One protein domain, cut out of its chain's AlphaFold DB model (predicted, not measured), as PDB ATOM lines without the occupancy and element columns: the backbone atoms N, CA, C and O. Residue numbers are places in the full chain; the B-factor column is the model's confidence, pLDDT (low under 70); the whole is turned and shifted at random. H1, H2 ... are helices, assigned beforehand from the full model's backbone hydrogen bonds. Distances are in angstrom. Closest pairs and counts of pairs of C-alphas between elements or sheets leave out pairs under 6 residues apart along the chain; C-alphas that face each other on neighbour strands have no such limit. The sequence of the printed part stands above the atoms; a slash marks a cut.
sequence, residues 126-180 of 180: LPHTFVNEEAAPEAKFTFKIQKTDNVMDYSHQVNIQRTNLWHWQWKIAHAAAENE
ATOM      1  N   LEU A 126      43.679 -15.814  -0.649       96.06
ATOM      2  CA  LEU A 126      44.039 -16.960   0.183       96.06
ATOM      3  C   LEU A 126      43.596 -18.282  -0.450       96.06
ATOM      4  O   LEU A 126      42.398 -18.535  -0.576       96.06
ATOM      5  N   PRO A 127      44.535 -19.192  -0.763       95.62
ATOM      6  CA  PRO A 127      44.192 -20.540  -1.179       95.62
ATOM      7  C   PRO A 127      43.823 -21.415   0.024       95.62
ATOM      8  O   PRO A 127      44.116 -21.101   1.187       95.62
ATOM      9  N   HIS A 128      43.217 -22.570  -0.259       96.88
ATOM     10  CA  HIS A 128      43.020 -23.608   0.750       96.88
ATOM     11  C   HIS A 128      44.349 -24.101   1.319       96.88
ATOM     12  O   HIS A 128      45.364 -24.175   0.630       96.88
ATOM     13  N   THR A 129      44.331 -24.537   2.579       96.94
ATOM     14  CA  THR A 129      45.547 -25.004   3.270       96.94
ATOM     15  C   THR A 129      46.141 -26.290   2.695       96.94
ATOM     16  O   THR A 129      47.284 -26.622   2.994       96.94
ATOM     17  N   PHE A 130      45.377 -27.029   1.894       95.94
ATOM     18  CA  PHE A 130      45.773 -28.291   1.267       95.94
ATOM     19  C   PHE A 130      46.160 -28.141  -0.213       95.94
ATOM     20  O   PHE A 130      46.397 -29.145  -0.883       95.94
ATOM     21  N   VAL A 131      46.233 -26.907  -0.717       93.62
ATOM     22  CA  VAL A 131      46.760 -26.579  -2.048       93.62
ATOM     23  C   VAL A 131      48.280 -26.381  -1.959       93.62
ATOM     24  O   VAL A 131      48.828 -26.104  -0.886       93.62
ATOM     25  N   ASN A 132      48.985 -26.607  -3.064       92.94
ATOM     26  CA  ASN A 132      50.427 -26.411  -3.195       92.94
ATOM     27  C   ASN A 132      50.757 -25.215  -4.095       92.94
ATOM     28  O   ASN A 132      49.899 -24.712  -4.823       92.94
ATOM     29  N   GLU A 133      52.012 -24.773  -4.039       93.00
ATOM     30  CA  GLU A 133      52.485 -23.591  -4.766       93.00
ATOM     31  C   GLU A 133      52.359 -23.723  -6.290       93.00
ATOM     32  O   GLU A 133      52.187 -22.724  -6.982       93.00
ATOM     33  N   GLU A 134      52.385 -24.951  -6.821       90.88
ATOM     34  CA  GLU A 134      52.202 -25.204  -8.251       90.88
ATOM     35  C   GLU A 134      50.783 -24.893  -8.739       90.88
ATOM     36  O   GLU A 134      50.602 -24.554  -9.908       90.88
ATOM     37  N   ALA A 135      49.782 -25.023  -7.865       88.38
ATOM     38  CA  ALA A 135      48.389 -24.719  -8.177       88.38
ATOM     39  C   ALA A 135      47.987 -23.296  -7.753       88.38
ATOM     40  O   ALA A 135      47.150 -22.687  -8.414       88.38
ATOM     41  N   ALA A 136      48.582 -22.766  -6.681       90.12
ATOM     42  CA  ALA A 136      48.376 -21.395  -6.222       90.12
ATOM     43  C   ALA A 136      49.687 -20.835  -5.641       90.12
ATOM     44  O   ALA A 136      50.098 -21.297  -4.574       90.12
ATOM     45  N   PRO A 137      50.347 -19.850  -6.278       91.62
ATOM     46  CA  PRO A 137      51.634 -19.300  -5.825       91.62
ATOM     47  C   PRO A 137      51.655 -18.801  -4.368       91.62
ATOM     48  O   PRO A 137      52.700 -18.757  -3.718       91.62
ATOM     49  N   GLU A 138      50.494 -18.439  -3.828       91.94
ATOM     50  CA  GLU A 138      50.283 -17.964  -2.463       91.94
ATOM     51  C   GLU A 138      50.315 -19.106  -1.423       91.94
ATOM     52  O   GLU A 138      50.478 -18.860  -0.220       91.94
ATOM     53  N   ALA A 139      50.198 -20.368  -1.858       92.69
ATOM     54  CA  ALA A 139      50.158 -21.564  -1.019       92.69
ATOM     55  C   ALA A 139      51.558 -21.992  -0.537       92.69
ATOM     56  O   ALA A 139      52.126 -22.991  -0.967       92.69
ATOM     57  N   LYS A 140      52.107 -21.250   0.433       89.69
ATOM     58  CA  LYS A 140      53.471 -21.460   0.971       89.69
ATOM     59  C   LYS A 140      53.698 -22.803   1.669       89.69
ATOM     60  O   LYS A 140      54.840 -23.220   1.848       89.69
ATOM     61  N   PHE A 141      52.630 -23.424   2.160       93.50
ATOM     62  CA  PHE A 141      52.682 -24.669   2.916       93.50
ATOM     63  C   PHE A 141      51.439 -25.500   2.617       93.50
ATOM     64  O   PHE A 141      50.325 -24.985   2.700       93.50
ATOM     65  N   THR A 142      51.635 -26.793   2.368       95.75
ATOM     66  CA  THR A 142      50.548 -27.740   2.108       95.75
ATOM     67  C   THR A 142      50.313 -28.624   3.324       95.75
ATOM     68  O   THR A 142      51.195 -29.359   3.775       95.75
ATOM     69  N   PHE A 143      49.099 -28.568   3.857       96.00
ATOM     70  CA  PHE A 143      48.650 -29.359   4.993       96.00
ATOM     71  C   PHE A 143      47.711 -30.471   4.541       96.00
ATOM     72  O   PHE A 143      47.101 -30.434   3.474       96.00
ATOM     73  N   LYS A 144      47.569 -31.490   5.386       96.88
ATOM     74  CA  LYS A 144      46.577 -32.535   5.152       96.88
ATOM     75  C   LYS A 144      45.177 -31.959   5.378       96.88
ATOM     76  O   LYS A 144      44.895 -31.478   6.471       96.88
ATOM     77  N   ILE A 145      44.319 -32.083   4.369       96.75
ATOM     78  CA  ILE A 145      42.909 -31.678   4.418       96.75
ATOM     79  C   ILE A 145      42.188 -32.248   5.653       96.75
ATOM     80  O   ILE A 145      42.427 -33.400   6.042       96.75
ATOM     81  N   GLN A 146      41.298 -31.451   6.254       96.50
ATOM     82  CA  GLN A 146      40.482 -31.808   7.424       96.50
ATOM     83  C   GLN A 146      41.305 -32.152   8.681       96.50
ATOM     84  O   GLN A 146      41.011 -33.122   9.403       96.50
ATOM     85  N   LYS A 147      42.400 -31.420   8.921       97.12
ATOM     86  CA  LYS A 147      43.278 -31.641  10.089       97.12
ATOM     87  C   LYS A 147      43.612 -30.385  10.874       97.12
ATOM     88  O   LYS A 147      44.236 -30.510  11.925       97.12
ATOM     89  N   THR A 148      43.217 -29.213  10.398       96.44
ATOM     90  CA  THR A 148      43.554 -27.941  11.041       96.44
ATOM     91  C   THR A 148      42.300 -27.188  11.472       96.44
ATOM     92  O   THR A 148      41.216 -27.424  10.954       96.44
ATOM     93  N   ASP A 149      42.437 -26.261  12.406       95.94
ATOM     94  CA  ASP A 149      41.410 -25.284  12.792       95.94
ATOM     95  C   ASP A 149      41.498 -23.995  11.947       95.94
ATOM     96  O   ASP A 149      40.982 -22.939  12.326       95.94
ATOM     97  N   ASN A 150      42.178 -24.068  10.799       96.81
ATOM     98  CA  ASN A 150      42.359 -22.944   9.898       96.81
ATOM     99  C   ASN A 150      41.077 -22.676   9.099       96.81
ATOM    100  O   ASN A 150      40.485 -23.612   8.555       96.81
ATOM    101  N   VAL A 151      40.677 -21.407   8.971       96.81
ATOM    102  CA  VAL A 151      39.486 -20.998   8.201       96.81
ATOM    103  C   VAL A 151      39.564 -21.455   6.745       96.81
ATOM    104  O   VAL A 151      38.531 -21.776   6.175       96.81
ATOM    105  N   MET A 152      40.754 -21.611   6.164       97.00
ATOM    106  CA  MET A 152      40.933 -22.072   4.780       97.00
ATOM    107  C   MET A 152      40.989 -23.605   4.617       97.00
ATOM    108  O   MET A 152      41.311 -24.089   3.537       97.00
ATOM    109  N   ASP A 153      40.700 -24.393   5.658       96.75
ATOM    110  CA  ASP A 153      40.586 -25.862   5.581       96.75
ATOM    111  C   ASP A 153      39.110 -26.300   5.440       96.75
ATOM    112  O   ASP A 153      38.183 -25.532   5.696       96.75
ATOM    113  N   TYR A 154      38.866 -27.565   5.095       94.94
ATOM    114  CA  TYR A 154      37.539 -28.205   5.058       94.94
ATOM    115  C   TYR A 154      37.211 -29.009   6.318       94.94
ATOM    116  O   TYR A 154      36.299 -29.831   6.348       94.94
ATOM    117  N   SER A 155      37.923 -28.732   7.399       94.75
ATOM    118  CA  SER A 155      37.766 -29.334   8.722       94.75
ATOM    119  C   SER A 155      36.350 -29.309   9.314       94.75
ATOM    120  O   SER A 155      36.007 -30.198  10.097       94.75
ATOM    121  N   HIS A 156      35.484 -28.389   8.880       91.44
ATOM    122  CA  HIS A 156      34.066 -28.390   9.257       91.44
ATOM    123  C   HIS A 156      33.348 -29.693   8.852       91.44
ATOM    124  O   HIS A 156      32.449 -30.145   9.554       91.44
ATOM    125  N   GLN A 157      33.789 -30.355   7.774       92.69
ATOM    126  CA  GLN A 157      33.245 -31.640   7.314       92.69
ATOM    127  C   GLN A 157      33.521 -32.793   8.293       92.69
ATOM    128  O   GLN A 157      32.879 -33.837   8.222       92.69
ATOM    129  N   VAL A 158      34.471 -32.610   9.219       95.31
ATOM    130  CA  VAL A 158      34.809 -33.567  10.284       95.31
ATOM    131  C   VAL A 158      34.606 -32.972  11.683       95.31
ATOM    132  O   VAL A 158      35.207 -33.444  12.647       95.31
ATOM    133  N   ASN A 159      33.736 -31.962  11.803       92.75
ATOM    134  CA  ASN A 159      33.353 -31.309  13.061       92.75
ATOM    135  C   ASN A 159      34.510 -30.632  13.816       92.75
ATOM    136  O   ASN A 159      34.489 -30.537  15.043       92.75
ATOM    137  N   ILE A 160      35.522 -30.152  13.094       94.00
ATOM    138  CA  ILE A 160      36.550 -29.275  13.654       94.00
ATOM    139  C   ILE A 160      36.164 -27.836  13.307       94.00
ATOM    140  O   ILE A 160      36.097 -27.476  12.130       94.00
ATOM    141  N   GLN A 161      35.911 -27.027  14.338       93.38
ATOM    142  CA  GLN A 161      35.652 -25.598  14.191       93.38
ATOM    143  C   GLN A 161      36.892 -24.905  13.620       93.38
ATOM    144  O   GLN A 161      38.008 -25.112  14.101       93.38
ATOM    145  N   ARG A 162      36.684 -24.058  12.617       93.69
ATOM    146  CA  ARG A 162      37.726 -23.276  11.969       93.69
ATOM    147  C   ARG A 162      37.633 -21.829  12.434       93.69
ATOM    148  O   ARG A 162      36.685 -21.121  12.112       93.69
ATOM    149  N   THR A 163      38.613 -21.390  13.210       90.81
ATOM    150  CA  THR A 163      38.580 -20.078  13.881       90.81
ATOM    151  C   THR A 163      39.822 -19.240  13.629       90.81
ATOM    152  O   THR A 163      39.853 -18.070  14.004       90.81
ATOM    153  N   ASN A 164      40.850 -19.820  13.005       91.69
ATOM    154  CA  ASN A 164      42.176 -19.227  12.966       91.69
ATOM    155  C   ASN A 164      42.703 -19.045  11.540       91.69
ATOM    156  O   ASN A 164      42.378 -19.788  10.619       91.69
ATOM    157  N   LEU A 165      43.595 -18.071  11.392       94.38
ATOM    158  CA  LEU A 165      44.495 -17.931  10.251       94.38
ATOM    159  C   LEU A 165      45.928 -17.920  10.763       94.38
ATOM    160  O   LEU A 165      46.214 -17.415  11.855       94.38
ATOM    161  N   TRP A 166      46.857 -18.430   9.960       94.50
ATOM    162  CA  TRP A 166      48.273 -18.309  10.277       94.50
ATOM    163  C   TRP A 166      48.785 -16.914   9.946       94.50
ATOM    164  O   TRP A 166      48.324 -16.250   9.022       94.50
ATOM    165  N   HIS A 167      49.811 -16.474  10.672       92.25
ATOM    166  CA  HIS A 167      50.398 -15.146  10.491       92.25
ATOM    167  C   HIS A 167      50.840 -14.854   9.046       92.25
ATOM    168  O   HIS A 167      50.773 -13.716   8.599       92.25
ATOM    169  N   TRP A 168      51.289 -15.860   8.295       92.50
ATOM    170  CA  TRP A 168      51.676 -15.660   6.899       92.50
ATOM    171  C   TRP A 168      50.472 -15.476   5.963       92.50
ATOM    172  O   TRP A 168      50.612 -14.738   4.994       92.50
ATOM    173  N   GLN A 169      49.313 -16.074   6.264       95.06
ATOM    174  CA  GLN A 169      48.066 -15.847   5.522       95.06
ATOM    175  C   GLN A 169      47.539 -14.437   5.785       95.06
ATOM    176  O   GLN A 169      47.170 -13.743   4.849       95.06
ATOM    177  N   TRP A 170      47.623 -13.957   7.031       92.06
ATOM    178  CA  TRP A 170      47.298 -12.562   7.353       92.06
ATOM    179  C   TRP A 170      48.069 -11.563   6.489       92.06
ATOM    180  O   TRP A 170      47.505 -10.574   6.044       92.06
ATOM    181  N   LYS A 171      49.353 -11.829   6.229       91.75
ATOM    182  CA  LYS A 171      50.170 -10.961   5.375       91.75
ATOM    183  C   LYS A 171      49.734 -10.971   3.913       91.75
ATOM    184  O   LYS A 171      49.877  -9.946   3.266       91.75
ATOM    185  N   ILE A 172      49.260 -12.109   3.407       93.69
ATOM    186  CA  ILE A 172      48.773 -12.226   2.027       93.69
ATOM    187  C   ILE A 172      47.459 -11.462   1.902       93.69
ATOM    188  O   ILE A 172      47.393 -10.519   1.126       93.69
ATOM    189  N   ALA A 173      46.483 -11.769   2.760       92.62
ATOM    190  CA  ALA A 173      45.174 -11.123   2.718       92.62
ATOM    191  C   ALA A 173      45.256  -9.603   2.920       92.62
ATOM    192  O   ALA A 173      44.554  -8.842   2.264       92.62
ATOM    193  N   HIS A 174      46.144  -9.146   3.808       90.19
ATOM    194  CA  HIS A 174      46.377  -7.718   4.001       90.19
ATOM    195  C   HIS A 174      46.987  -7.053   2.765       90.19
ATOM    196  O   HIS A 174      46.551  -5.969   2.402       90.19
ATOM    197  N   ALA A 175      47.967  -7.694   2.119       91.50
ATOM    198  CA  ALA A 175      48.575  -7.155   0.909       91.50
ATOM    199  C   ALA A 175      47.583  -7.117  -0.264       91.50
ATOM    200  O   ALA A 175      47.602  -6.152  -1.018       91.50
ATOM    201  N   ALA A 176      46.713  -8.123  -0.397       89.81
ATOM    202  CA  ALA A 176      45.642  -8.132  -1.395       89.81
ATOM    203  C   ALA A 176      44.706  -6.924  -1.205       89.81
ATOM    204  O   ALA A 176      44.529  -6.139  -2.128       89.81
ATOM    205  N   ALA A 177      44.245  -6.693   0.029       85.00
ATOM    206  CA  ALA A 177      43.355  -5.578   0.362       85.00
ATOM    207  C   ALA A 177      43.978  -4.171   0.203       85.00
ATOM    208  O   ALA A 177      43.248  -3.188   0.168       85.00
ATOM    209  N   GLU A 178      45.310  -4.038   0.170       81.94
ATOM    210  CA  GLU A 178      45.994  -2.748  -0.049       81.94
ATOM    211  C   GLU A 178      46.261  -2.441  -1.532       81.94
ATOM    212  O   GLU A 178      46.645  -1.316  -1.857       81.94
ATOM    213  N   ASN A 179      46.104  -3.426  -2.422       61.72
ATOM    214  CA  ASN A 179      46.361  -3.283  -3.858       61.72
ATOM    215  C   ASN A 179      45.100  -2.943  -4.682       61.72
ATOM    216  O   ASN A 179      45.207  -2.832  -5.907       61.72
ATOM    217  N   GLU A 180      43.947  -2.777  -4.027       50.78
ATOM    218  CA  GLU A 180      42.681  -2.263  -4.591       50.78
ATOM    219  C   GLU A 180      42.631  -0.723  -4.606       50.78
ATOM    220  O   GLU A 180      42.133  -0.159  -5.611       50.78
TER     221      GLU A 180
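What this domain is: This is residues 126 to 180 of the 180 residues of an uncharacterized protein of Pedobacter cryoconitis (UniProt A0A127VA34). The domain has little regular structure: it is mostly looping chain, with helix H2 towards one end of its longest axis and the short helix H1 towards the other. The 55 printed residues include two named helices, H1 then H2, and no named strand; the class is all helix, with 16 residues in named elements. The whole is compact, with a radius of gyration of the C-alphas of 11.6 A and spans of 35 by 24 by 16 A.

How they stand to each other: Residues 126 to 154 hold no named element and precede H1, residues 155 to 158. A short link of 8 residues leads to H2, residues 167 to 178. H1 and H2 are apart, with no C-alpha of the one within 8 A of the other. In H2 every O i to N i+4 pair is within hydrogen-bond range; H1 is too short for such a pair.

Where its parts are: H1 begins at C-alpha 155 (37.766, -29.334, 8.722) and measures 5.4 A. H2 measures 16.9 A and ends at C-alpha 178 (45.994, -2.748, -0.049).

The domain as a whole: The C-alphas farthest apart, of Val 158 and Glu 180, are 35.5 A apart. The printed part has no cut. Residues 179 to 180 have pLDDT under 70.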